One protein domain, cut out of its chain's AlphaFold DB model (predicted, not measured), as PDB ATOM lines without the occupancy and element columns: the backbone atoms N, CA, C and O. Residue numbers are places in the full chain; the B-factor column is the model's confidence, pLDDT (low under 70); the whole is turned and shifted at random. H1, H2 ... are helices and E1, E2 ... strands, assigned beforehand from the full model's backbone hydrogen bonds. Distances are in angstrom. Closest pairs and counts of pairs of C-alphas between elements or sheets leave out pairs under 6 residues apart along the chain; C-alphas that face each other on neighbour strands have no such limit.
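Overview. This is residues 71 to 163 of the 694 residues of an uncharacterized protein of Aureobasidium pullulans (UniProt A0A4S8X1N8). A twisted sheet of four strands has two helices on one face, H2 over the strands and H1 by the edge strand E3; beyond the end of the sheet where E1 ends, a small ribbon of E2 and E5 lengthens the body. This makes two layers, the sheet E3 E4 E1 E6 and the helices H1 and H2. The printed part has 93 residues with two named helices and six named strands, in the order E1 E2 H1 E3 E4 H2 E5 E6; both sheets are antiparallel and the class is mixed. It is compact, with a radius of gyration of the C-alphas of 12.5 A and spans of 36 by 25 by 25 A.

Along the chain. The large sheet has E3 at residues 102 to 105, 10.5 A from first to last C-alpha, E4 at 118 to 123, 16.3 A, E1 at 71 to 75, 12.6 A, and E6 at 157 to 162, 16.1 A. H1 is residues 88 to 99, 16.3 A, and H2 is 125 to 138, 20.0 A. E2 is residues 80 to 83, 9.8 A, and E5 is 140 to 143, 10.4 A. C-alpha 71 is at (150.824, 142.762, 118.671) and C-alpha 162 at (153.900, 147.856, 120.099).

Arrangement. E3 and E4 form a hairpin, with N 104 and O 120 2.9 A apart. N 72 and O 121 of E1 and E4 are at 2.8 A, and N 73 and O 159 of E1 and E6 at 2.9 A. H2 is over E4, its height over the sheet 9.3 A. H1 and H2 touch, closest at the C-alphas of Thr 99 and Ser 127, 5.4 A, at a steep tilt of 40 degrees, opposite ways. In E2 and E5, N 81 and O 142 are 2.8 A apart. Every O i to N i+4 pair is within hydrogen-bond range in H1, and 9 of 10 in H2.

Size, cuts and confidence. The C-alphas farthest apart, those of Asn 148 and Ile 163, are 37.8 A apart. The printed part has no cut; the links E3 to E4 and E5 to E6 are long. The pLDDT is under 70 at residues 78 to 79, 107 to 114 and 143 to 163.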
ATOM      1  N   LEU A  71     152.066 143.480 118.397       79.88
ATOM      2  CA  LEU A  71     150.824 142.762 118.671       79.88
ATOM      3  C   LEU A  71     149.686 143.535 118.016       79.88
ATOM      4  O   LEU A  71     149.382 144.660 118.408       79.88
ATOM      5  N   ALA A  72     149.066 142.935 117.012       80.44
ATOM      6  CA  ALA A  72     147.838 143.428 116.422       80.44
ATOM      7  C   ALA A  72     146.662 142.658 117.021       80.44
ATOM      8  O   ALA A  72     146.619 141.433 116.933       80.44
ATOM      9  N   ARG A  73     145.706 143.374 117.611       81.06
ATOM     10  CA  ARG A  73     144.398 142.813 117.952       81.06
ATOM     11  C   ARG A  73     143.463 143.045 116.768       81.06
ATOM     12  O   ARG A  73     143.285 144.182 116.335       81.06
ATOM     13  N   LEU A  74     142.936 141.955 116.225       78.62
ATOM     14  CA  LEU A  74     141.894 141.929 115.208       78.62
ATOM     15  C   LEU A  74     140.569 141.695 115.914       78.62
ATOM     16  O   LEU A  74     140.319 140.591 116.395       78.62
ATOM     17  N   GLU A  75     139.742 142.726 115.988       79.19
ATOM     18  CA  GLU A  75     138.397 142.609 116.548       79.19
ATOM     19  C   GLU A  75     137.410 142.284 115.428       79.19
ATOM     20  O   GLU A  75     137.474 142.857 114.333       79.19
ATOM     21  N   MET A  76     136.522 141.328 115.696       78.56
ATOM     22  CA  MET A  76     135.409 141.017 114.806       78.56
ATOM     23  C   MET A  76     134.393 142.179 114.827       78.56
ATOM     24  O   MET A  76     134.327 142.920 115.813       78.56
ATOM     25  N   PRO A  77     133.586 142.363 113.766       74.88
ATOM     26  CA  PRO A  77     132.518 143.363 113.758       74.88
ATOM     27  C   PRO A  77     131.577 143.226 114.967       74.88
ATOM     28  O   PRO A  77     131.311 142.118 115.434       74.88
ATOM     29  N   GLN A  78     131.051 144.348 115.471       68.94
ATOM     30  CA  GLN A  78     130.189 144.356 116.660       68.94
ATOM     31  C   GLN A  78     128.988 143.409 116.493       68.94
ATOM     32  O   GLN A  78     128.223 143.533 115.540       68.94
ATOM     33  N   GLY A  79     128.817 142.478 117.438       66.75
ATOM     34  CA  GLY A  79     127.734 141.485 117.426       66.75
ATOM     35  C   GLY A  79     127.994 140.235 116.574       66.75
ATOM     36  O   GLY A  79     127.110 139.386 116.489       66.75
ATOM     37  N   MET A  80     129.181 140.102 115.974       72.38
ATOM     38  CA  MET A  80     129.602 138.934 115.192       72.38
ATOM     39  C   MET A  80     130.733 138.184 115.903       72.38
ATOM     40  O   MET A  80     131.621 138.796 116.501       72.38
ATOM     41  N   ARG A  81     130.741 136.853 115.792       77.19
ATOM     42  CA  ARG A  81     131.849 135.994 116.226       77.19
ATOM     43  C   ARG A  81     132.474 135.297 115.027       77.19
ATOM     44  O   ARG A  81     131.783 134.835 114.121       77.19
ATOM     45  N   GLY A  82     133.800 135.224 115.032       77.19
ATOM     46  CA  GLY A  82     134.560 134.429 114.083       77.19
ATOM     47  C   GLY A  82     134.556 132.966 114.502       77.19
ATOM     48  O   GLY A  82     134.723 132.657 115.679       77.19
ATOM     49  N   PHE A  83     134.391 132.064 113.543       78.50
ATOM     50  CA  PHE A  83     134.597 130.635 113.739       78.50
ATOM     51  C   PHE A  83     135.326 130.044 112.531       78.50
ATOM     52  O   PHE A  83     135.336 130.607 111.433       78.50
ATOM     53  N   TYR A  84     135.965 128.898 112.735       79.50
ATOM     54  CA  TYR A  84     136.564 128.124 111.658       79.50
ATOM     55  C   TYR A  84     135.878 126.755 111.613       79.50
ATOM     56  O   TYR A  84     135.877 126.069 112.629       79.50
ATOM     57  N   PRO A  85     135.301 126.329 110.472       72.75
ATOM     58  CA  PRO A  85     134.586 125.051 110.388       72.75
ATOM     59  C   PRO A  85     135.503 123.822 110.524       72.75
ATOM     60  O   PRO A  85     135.017 122.703 110.669       72.75
ATOM     61  N   GLY A  86     136.824 124.007 110.437       76.44
ATOM     62  CA  GLY A  86     137.816 122.965 110.689       76.44
ATOM     63  C   GLY A  86     138.484 123.105 112.057       76.44
ATOM     64  O   GLY A  86     138.040 123.833 112.935       76.44
ATOM     65  N   ASN A  87     139.626 122.442 112.234       79.75
ATOM     66  CA  ASN A  87     140.399 122.568 113.464       79.75
ATOM     67  C   ASN A  87     141.128 123.926 113.518       79.75
ATOM     68  O   ASN A  87     142.080 124.159 112.767       79.75
ATOM     69  N   ILE A  88     140.718 124.809 114.433       79.00
ATOM     70  CA  ILE A  88     141.289 126.157 114.580       79.00
ATOM     71  C   ILE A  88     142.785 126.142 114.929       79.00
ATOM     72  O   ILE A  88     143.554 126.984 114.463       79.00
ATOM     73  N   SER A  89     143.235 125.121 115.667       78.75
ATOM     74  CA  SER A  89     144.655 124.945 115.983       78.75
ATOM     75  C   SER A  89     145.477 124.628 114.733       78.75
ATOM     76  O   SER A  89     146.612 125.087 114.628       78.75
ATOM     77  N   GLN A  90     144.916 123.885 113.770       80.12
ATOM     78  CA  GLN A  90     145.570 123.640 112.479       80.12
ATOM     79  C   GLN A  90     145.639 124.918 111.640       80.12
ATOM     80  O   GLN A  90     146.689 125.200 111.073       80.12
ATOM     81  N   LEU A  91     144.590 125.745 111.638       82.19
ATOM     82  CA  LEU A  91     144.617 127.035 110.941       82.19
ATOM     83  C   LEU A  91     145.698 127.972 111.505       82.19
ATOM     84  O   LEU A  91     146.462 128.568 110.746       82.19
ATOM     85  N   PHE A  92     145.805 128.092 112.832       85.25
ATOM     86  CA  PHE A  92     146.863 128.896 113.456       85.25
ATOM     87  C   PHE A  92     148.257 128.359 113.126       85.25
ATOM     88  O   PHE A  92     149.198 129.135 112.941       85.25
ATOM     89  N   LEU A  93     148.382 127.036 113.006       81.56
ATOM     90  CA  LEU A  93     149.612 126.383 112.590       81.56
ATOM     91  C   LEU A  93     149.975 126.710 111.140       81.56
ATOM     92  O   LEU A  93     151.130 127.026 110.859       81.56
ATOM     93  N   ASP A  94     148.995 126.697 110.243       83.50
ATOM     94  CA  ASP A  94     149.175 127.026 108.831       83.50
ATOM     95  C   ASP A  94     149.579 128.493 108.655       83.50
ATOM     96  O   ASP A  94     150.537 128.800 107.937       83.50
ATOM     97  N   VAL A  95     148.921 129.410 109.378       85.44
ATOM     98  CA  VAL A  95     149.292 130.833 109.399       85.44
ATOM     99  C   VAL A  95     150.736 131.002 109.866       85.44
ATOM    100  O   VAL A  95     151.507 131.723 109.222       85.44
ATOM    101  N   TYR A  96     151.140 130.310 110.934       86.06
ATOM    102  CA  TYR A  96     152.517 130.340 111.416       86.06
ATOM    103  C   TYR A  96     153.506 129.788 110.375       86.06
ATOM    104  O   TYR A  96     154.506 130.440 110.078       86.06
ATOM    105  N   LEU A  97     153.214 128.638 109.760       85.00
ATOM    106  CA  LEU A  97     154.088 127.992 108.774       85.00
ATOM    107  C   LEU A  97     154.275 128.807 107.487       85.00
ATOM    108  O   LEU A  97     155.331 128.712 106.854       85.00
ATOM    109  N   HIS A  98     153.285 129.615 107.098       84.50
ATOM    110  CA  HIS A  98     153.372 130.486 105.923       84.50
ATOM    111  C   HIS A  98     153.938 131.881 106.222       84.50
ATOM    112  O   HIS A  98     154.639 132.445 105.380       84.50
ATOM    113  N   THR A  99     153.654 132.455 107.395       82.44
ATOM    114  CA  THR A  99     153.918 133.887 107.665       82.44
ATOM    115  C   THR A  99     154.892 134.148 108.809       82.44
ATOM    116  O   THR A  99     155.440 135.249 108.904       82.44
ATOM    117  N   GLY A 100     155.120 133.158 109.676       79.69
ATOM    118  CA  GLY A 100     155.885 133.299 110.914       79.69
ATOM    119  C   GLY A 100     155.157 134.066 112.026       79.69
ATOM    120  O   GLY A 100     155.763 134.329 113.064       79.69
ATOM    121  N   CYS A 101     153.885 134.443 111.833       83.88
ATOM    122  CA  CYS A 101     153.082 135.094 112.867       83.88
ATOM    123  C   CYS A 101     152.571 134.092 113.899       83.88
ATOM    124  O   CYS A 101     152.152 132.989 113.545       83.88
ATOM    125  N   HIS A 102     152.520 134.502 115.166       82.19
ATOM    126  CA  HIS A 102     151.789 133.751 116.188       82.19
ATOM    127  C   HIS A 102     150.396 134.344 116.352       82.19
ATOM    128  O   HIS A 102     150.278 135.552 116.545       82.19
ATOM    129  N   VAL A 103     149.376 133.492 116.291       82.38
ATOM    130  CA  VAL A 103     147.968 133.861 116.460       82.38
ATOM    131  C   VAL A 103     147.443 133.201 117.730       82.38
ATOM    132  O   VAL A 103     147.728 132.029 117.978       82.38
ATOM    133  N   GLN A 104     146.694 133.952 118.530       81.94
ATOM    134  CA  GLN A 104     146.006 133.455 119.715       81.94
ATOM    135  C   GLN A 104     144.595 134.056 119.782       81.94
ATOM    136  O   GLN A 104     144.396 135.208 119.403       81.94
ATOM    137  N   ILE A 105     143.620 133.290 120.273       80.62
ATOM    138  CA  ILE A 105     142.300 133.827 120.636       80.62
ATOM    139  C   ILE A 105     142.476 134.773 121.826       80.62
ATOM    140  O   ILE A 105     143.227 134.457 122.756       80.62
ATOM    141  N   SER A 106     141.827 135.937 121.793       77.19
ATOM    142  CA  SER A 106     141.977 136.923 122.861       77.19
ATOM    143  C   SER A 106     141.522 136.357 124.205       77.19
ATOM    144  O   SER A 106     140.549 135.610 124.302       77.19
ATOM    145  N   ARG A 107     142.227 136.735 125.276       68.06
ATOM    146  CA  ARG A 107     141.967 136.229 126.636       68.06
ATOM    147  C   ARG A 107     140.586 136.611 127.179       68.06
ATOM    148  O   ARG A 107     140.175 136.062 128.194       68.06
ATOM    149  N   SER A 108     139.900 137.560 126.539       64.38
ATOM    150  CA  SER A 108     138.548 137.986 126.903       64.38
ATOM    151  C   SER A 108     137.461 136.963 126.565       64.38
ATOM    152  O   SER A 108     136.377 137.064 127.125       64.38
ATOM    153  N   ASP A 109     137.736 135.987 125.693       62.72
ATOM    154  CA  ASP A 109     136.698 135.131 125.090       62.72
ATOM    155  C   ASP A 109     136.449 133.806 125.835       62.72
ATOM    156  O   ASP A 109     135.756 132.933 125.325       62.72
ATOM    157  N   GLY A 110     137.011 133.614 127.032       55.72
ATOM    158  CA  GLY A 110     136.714 132.462 127.904       55.72
ATOM    159  C   GLY A 110     137.194 131.081 127.421       55.72
ATOM    160  O   GLY A 110     137.308 130.180 128.241       55.72
ATOM    161  N   HIS A 111     137.556 130.914 126.143       63.62
ATOM    162  CA  HIS A 111     138.008 129.654 125.520       63.62
ATOM    163  C   HIS A 111     137.030 128.464 125.644       63.62
ATOM    164  O   HIS A 111     137.457 127.320 125.491       63.62
ATOM    165  N   GLU A 112     135.745 128.706 125.921       58.50
ATOM    166  CA  GLU A 112     134.758 127.628 126.105       58.50
ATOM    167  C   GLU A 112     134.237 127.066 124.769       58.50
ATOM    168  O   GLU A 112     134.022 125.861 124.669       58.50
ATOM    169  N   ASP A 113     134.161 127.903 123.725       65.75
ATOM    170  CA  ASP A 113     133.752 127.526 122.364       65.75
ATOM    171  C   ASP A 113     134.845 127.871 121.329       65.75
ATOM    172  O   ASP A 113     135.606 128.824 121.504       65.75
ATOM    173  N   ASP A 114     134.872 127.177 120.179       69.31
ATOM    174  CA  ASP A 114     135.752 127.481 119.022       69.31
ATOM    175  C   ASP A 114     135.396 128.813 118.303       69.31
ATOM    176  O   ASP A 114     135.901 129.120 117.216       69.31
ATOM    177  N   ARG A 115     134.515 129.622 118.908       75.69
ATOM    178  CA  ARG A 115     134.064 130.939 118.440       75.69
ATOM    179  C   ARG A 115     134.811 132.041 119.188       75.69
ATOM    180  O   ARG A 115     134.942 131.986 120.405       75.69
ATOM    181  N   PHE A 116     135.244 133.079 118.482       80.62
ATOM    182  CA  PHE A 116     136.038 134.166 119.061       80.62
ATOM    183  C   PHE A 116     135.540 135.549 118.627       80.62
ATOM    184  O   PHE A 116     135.096 135.748 117.496       80.62
ATOM    185  N   SER A 117     135.631 136.521 119.534       76.50
ATOM    186  CA  SER A 117     135.329 137.935 119.295       76.50
ATOM    187  C   SER A 117     136.570 138.721 118.859       76.50
ATOM    188  O   SER A 117     136.455 139.722 118.149       76.50
ATOM    189  N   ALA A 118     137.770 138.258 119.232       79.88
ATOM    190  CA  ALA A 118     139.021 138.873 118.802       79.88
ATOM    191  C   ALA A 118     140.189 137.880 118.678       79.88
ATOM    192  O   ALA A 118     140.334 136.941 119.463       79.88
ATOM    193  N   LEU A 119     141.086 138.152 117.724       81.50
ATOM    194  CA  LEU A 119     142.360 137.448 117.549       81.50
ATOM    195  C   LEU A 119     143.541 138.376 117.839       81.50
ATOM    196  O   LEU A 119     143.605 139.502 117.356       81.50
ATOM    197  N   GLU A 120     144.518 137.877 118.582       83.25
ATOM    198  CA  GLU A 120     145.790 138.544 118.843       83.25
ATOM    199  C   GLU A 120     146.872 137.942 117.939       83.25
ATOM    200  O   GLU A 120     147.208 136.762 118.047       83.25
ATOM    201  N   ILE A 121     147.425 138.753 117.033       83.88
ATOM    202  CA  ILE A 121     148.487 138.362 116.103       83.88
ATOM    203  C   ILE A 121     149.780 139.068 116.475       83.88
ATOM    204  O   ILE A 121     149.829 140.294 116.528       83.88
ATOM    205  N   SER A 122     150.854 138.304 116.651       83.00
ATOM    206  CA  SER A 122     152.199 138.849 116.825       83.00
ATOM    207  C   SER A 122     153.090 138.588 115.610       83.00
ATOM    208  O   SER A 122     153.207 137.455 115.140       83.00
ATOM    209  N   GLY A 123     153.738 139.638 115.103       79.75
ATOM    210  CA  GLY A 123     154.597 139.574 113.918       79.75
ATOM    211  C   GLY A 123     155.103 140.950 113.480       79.75
ATOM    212  O   GLY A 123     154.820 141.954 114.127       79.75
ATOM    213  N   THR A 124     155.870 141.017 112.391       80.25
ATOM    214  CA  THR A 124     156.172 142.304 111.732       80.25
ATOM    215  C   THR A 124     154.952 142.778 110.942       80.25
ATOM    216  O   THR A 124     154.076 141.980 110.612       80.25
ATOM    217  N   VAL A 125     154.888 144.063 110.578       81.44
ATOM    218  CA  VAL A 125     153.754 144.622 109.807       81.44
ATOM    219  C   VAL A 125     153.487 143.839 108.515       81.44
ATOM    220  O   VAL A 125     152.334 143.597 108.160       81.44
ATOM    221  N   LEU A 126     154.545 143.410 107.818       79.44
ATOM    222  CA  LEU A 126     154.424 142.622 106.593       79.44
ATOM    223  C   LEU A 126     153.877 141.221 106.887       79.44
ATOM    224  O   LEU A 126     152.918 140.799 106.245       79.44
ATOM    225  N   SER A 127     154.426 140.529 107.889       81.81
ATOM    226  CA  SER A 127     153.938 139.206 108.283       81.81
ATOM    227  C   SER A 127     152.483 139.253 108.762       81.81
ATOM    228  O   SER A 127     151.704 138.382 108.387       81.81
ATOM    229  N   ILE A 128     152.090 140.289 109.516       84.56
ATOM    230  CA  ILE A 128     150.707 140.496 109.977       84.56
ATOM    231  C   ILE A 128     149.776 140.712 108.781       84.56
ATOM    232  O   ILE A 128     148.701 140.121 108.732       84.56
ATOM    233  N   ARG A 129     150.187 141.503 107.781       84.38
ATOM    234  CA  ARG A 129     149.402 141.706 106.553       84.38
ATOM    235  C   ARG A 129     149.182 140.395 105.794       84.38
ATOM    236  O   ARG A 129     148.067 140.136 105.349       84.38
ATOM    237  N   LEU A 130     150.220 139.567 105.665       82.94
ATOM    238  CA  LEU A 130     150.105 138.251 105.029       82.94
ATOM    239  C   LEU A 130     149.213 137.305 105.843       82.94
ATOM    240  O   LEU A 130     148.384 136.607 105.264       82.94
ATOM    241  N   ALA A 131     149.348 137.309 107.173       85.44
ATOM    242  CA  ALA A 131     148.529 136.500 108.072       85.44
ATOM    243  C   ALA A 131     147.052 136.890 107.980       85.44
ATOM    244  O   ALA A 131     146.202 136.015 107.840       85.44
ATOM    245  N   LYS A 132     146.761 138.196 107.952       83.81
ATOM    246  CA  LYS A 132     145.414 138.723 107.728       83.81
ATOM    247  C   LYS A 132     144.825 138.187 106.421       83.81
ATOM    248  O   LYS A 132     143.764 137.593 106.451       83.81
ATOM    249  N   GLY A 133     145.559 138.241 105.308       82.50
ATOM    250  CA  GLY A 133     145.075 137.701 104.028       82.50
ATOM    251  C   GLY A 133     144.839 136.177 103.997       82.50
ATOM    252  O   GLY A 133     144.138 135.678 103.113       82.50
ATOM    253  N   ILE A 134     145.429 135.405 104.917       83.06
ATOM    254  CA  ILE A 134     145.101 133.980 105.104       83.06
ATOM    255  C   ILE A 134     143.825 133.848 105.940       83.06
ATOM    256  O   ILE A 134     142.914 133.127 105.542       83.06
ATOM    257  N   LEU A 135     143.745 134.572 107.059       83.50
ATOM    258  CA  LEU A 135     142.591 134.552 107.959       83.50
ATOM    259  C   LEU A 135     141.318 135.049 107.267       83.50
ATOM    260  O   LEU A 135     140.291 134.391 107.391       83.50
ATOM    261  N   ASP A 136     141.413 136.105 106.454       81.06
ATOM    262  CA  ASP A 136     140.323 136.683 105.654       81.06
ATOM    263  C   ASP A 136     139.641 135.650 104.744       81.06
ATOM    264  O   ASP A 136     138.457 135.773 104.439       81.06
ATOM    265  N   ARG A 137     140.386 134.628 104.302       79.94
ATOM    266  CA  ARG A 137     139.888 133.554 103.430       79.94
ATOM    267  C   ARG A 137     139.421 132.314 104.188       79.94
ATOM    268  O   ARG A 137     138.675 131.524 103.620       79.94
ATOM    269  N   ALA A 138     139.918 132.103 105.404       80.62
ATOM    270  CA  ALA A 138     139.722 130.861 106.145       80.62
ATOM    271  C   ALA A 138     138.621 130.962 107.207       80.62
ATOM    272  O   ALA A 138     137.847 130.022 107.367       80.62
ATOM    273  N   VAL A 139     138.563 132.075 107.940       81.81
ATOM    274  CA  VAL A 139     137.603 132.281 109.032       81.81
ATOM    275  C   VAL A 139     136.241 132.697 108.459       81.81
ATOM    276  O   VAL A 139     136.160 133.335 107.411       81.81
ATOM    277  N   GLN A 140     135.163 132.288 109.121       80.38
ATOM    278  CA  GLN A 140     133.784 132.642 108.786       80.38
ATOM    279  C   GLN A 140     133.177 133.460 109.932       80.38
ATOM    280  O   GLN A 140     133.556 133.274 111.088       80.38
ATOM    281  N   LEU A 141     132.259 134.376 109.612       75.62
ATOM    282  CA  LEU A 141     131.561 135.212 110.594       75.62
ATOM    283  C   LEU A 141     130.118 134.744 110.756       75.62
ATOM    284  O   LEU A 141     129.402 134.600 109.764       75.62
ATOM    285  N   GLU A 142     129.703 134.575 112.007       74.69
ATOM    286  CA  GLU A 142     128.321 134.308 112.411       74.69
ATOM    287  C   GLU A 142     127.849 135.381 113.399       74.69
ATOM    288  O   GLU A 142     128.607 135.814 114.272       74.69
ATOM    289  N   SER A 143     126.593 135.811 113.268       69.38
ATOM    290  CA  SER A 143     125.956 136.736 114.211       69.38
ATOM    291  C   SER A 143     125.615 136.025 115.520       69.38
ATOM    292  O   SER A 143     125.117 134.900 115.507       69.38
ATOM    293  N   ASP A 144     125.817 136.698 116.658       63.53
ATOM    294  CA  ASP A 144     125.435 136.177 117.986       63.53
ATOM    295  C   ASP A 144     123.900 136.098 118.154       63.53
ATOM    296  O   ASP A 144     123.405 135.457 119.079       63.53
ATOM    297  N   LYS A 145     123.136 136.770 117.273       57.53
ATOM    298  CA  LYS A 145     121.664 136.854 117.326       57.53
ATOM    299  C   LYS A 145     120.954 135.986 116.284       57.53
ATOM    300  O   LYS A 145     119.911 135.431 116.605       57.53
ATOM    301  N   ASP A 146     121.527 135.843 115.086       58.69
ATOM    302  CA  ASP A 146     120.946 135.079 113.974       58.69
ATOM    303  C   ASP A 146     121.995 134.160 113.328       58.69
ATOM    304  O   ASP A 146     122.856 134.600 112.568       58.69
ATOM    305  N   LEU A 147     121.884 132.850 113.568       57.00
ATOM    306  CA  LEU A 147     122.807 131.826 113.041       57.00
ATOM    307  C   LEU A 147     122.824 131.723 111.499       57.00
ATOM    308  O   LEU A 147     123.693 131.061 110.933       57.00
ATOM    309  N   ASN A 148     121.870 132.358 110.813       54.75
ATOM    310  CA  ASN A 148     121.770 132.366 109.351       54.75
ATOM    311  C   ASN A 148     122.394 133.609 108.698       54.75
ATOM    312  O   ASN A 148     122.504 133.645 107.470       54.75
ATOM    313  N   ASP A 149     122.801 134.608 109.484       57.66
ATOM    314  CA  ASP A 149     123.346 135.856 108.960       57.66
ATOM    315  C   ASP A 149     124.870 135.732 108.793       57.66
ATOM    316  O   ASP A 149     125.638 135.741 109.761       57.66
ATOM    317  N   LYS A 150     125.313 135.528 107.547       57.09
ATOM    318  CA  LYS A 150     126.727 135.328 107.192       57.09
ATOM    319  C   LYS A 150     127.358 136.663 106.815       57.09
ATOM    320  O   LYS A 150     127.132 137.181 105.722       57.09
ATOM    321  N   GLY A 151     128.172 137.213 107.712       56.03
ATOM    322  CA  GLY A 151     128.902 138.461 107.481       56.03
ATOM    323  C   GLY A 151     130.070 138.311 106.495       56.03
ATOM    324  O   GLY A 151     130.648 137.236 106.335       56.03
ATOM    325  N   SER A 152     130.462 139.417 105.851       50.84
ATOM    326  CA  SER A 152     131.690 139.486 105.048       50.84
ATOM    327  C   SER A 152     132.879 139.924 105.906       50.84
ATOM    328  O   SER A 152     132.821 140.935 106.604       50.84
ATOM    329  N   MET A 153     133.979 139.179 105.806       52.22
ATOM    330  CA  MET A 153     135.215 139.317 106.591       52.22
ATOM    331  C   MET A 153     135.936 140.675 106.443       52.22
ATOM    332  O   MET A 153     136.886 140.944 107.160       52.22
ATOM    333  N   GLY A 154     135.535 141.556 105.523       49.72
ATOM    334  CA  GLY A 154     136.317 142.738 105.128       49.72
ATOM    335  C   GLY A 154     136.471 143.874 106.158       49.72
ATOM    336  O   GLY A 154     137.186 144.830 105.863       49.72
ATOM    337  N   SER A 155     135.846 143.810 107.342       51.84
ATOM    338  CA  SER A 155     135.719 144.953 108.269       51.84
ATOM    339  C   SER A 155     136.330 144.729 109.665       51.84
ATOM    340  O   SER A 155     135.680 144.982 110.678       51.84
ATOM    341  N   TYR A 156     137.588 144.283 109.748       56.50
ATOM    342  CA  TYR A 156     138.319 144.255 111.028       56.50
ATOM    343  C   TYR A 156     138.764 145.645 111.472       56.50
ATOM    344  O   TYR A 156     139.494 146.317 110.735       56.50
ATOM    345  N   THR A 157     138.483 146.014 112.722       55.16
ATOM    346  CA  THR A 157     139.267 147.042 113.414       55.16
ATOM    347  C   THR A 157     140.585 146.408 113.863       55.16
ATOM    348  O   THR A 157     140.621 145.421 114.595       55.16
ATOM    349  N   THR A 158     141.705 146.916 113.339       55.16
ATOM    350  CA  THR A 158     143.049 146.469 113.736       55.16
ATOM    351  C   THR A 158     143.655 147.507 114.667       55.16
ATOM    352  O   THR A 158     144.133 148.544 114.209       55.16
ATOM    353  N   THR A 159     143.669 147.230 115.967       59.00
ATOM    354  CA  THR A 159     144.446 148.029 116.922       59.00
ATOM    355  C   THR A 159     145.822 147.393 117.076       59.00
ATOM    356  O   THR A 159     145.947 146.281 117.593       59.00
ATOM    357  N   ALA A 160     146.858 148.075 116.588       53.47
ATOM    358  CA  ALA A 160     148.240 147.636 116.729       53.47
ATOM    359  C   ALA A 160     148.880 148.317 117.941       53.47
ATOM    360  O   ALA A 160     149.013 149.541 117.973       53.47
ATOM    361  N   THR A 161     149.314 147.516 118.908       55.38
ATOM    362  CA  THR A 161     150.083 147.986 120.060       55.38
ATOM    363  C   THR A 161     151.496 147.423 119.946       55.38
ATOM    364  O   THR A 161     151.700 146.215 119.796       55.38
ATOM    365  N   SER A 162     152.505 148.293 120.005       50.84
ATOM    366  CA  SER A 162     153.900 147.856 120.099       50.84
ATOM    367  C   SER A 162     154.087 147.065 121.393       50.84
ATOM    368  O   SER A 162     153.755 147.568 122.468       50.84
ATOM    369  N   ILE A 163     154.606 145.840 121.309       52.09
ATOM    370  CA  ILE A 163     154.894 145.034 122.498       52.09
ATOM    371  C   ILE A 163     156.204 145.554 123.107       52.09
ATOM    372  O   ILE A 163     157.246 145.393 122.469       52.09
TER     373      ILE A 163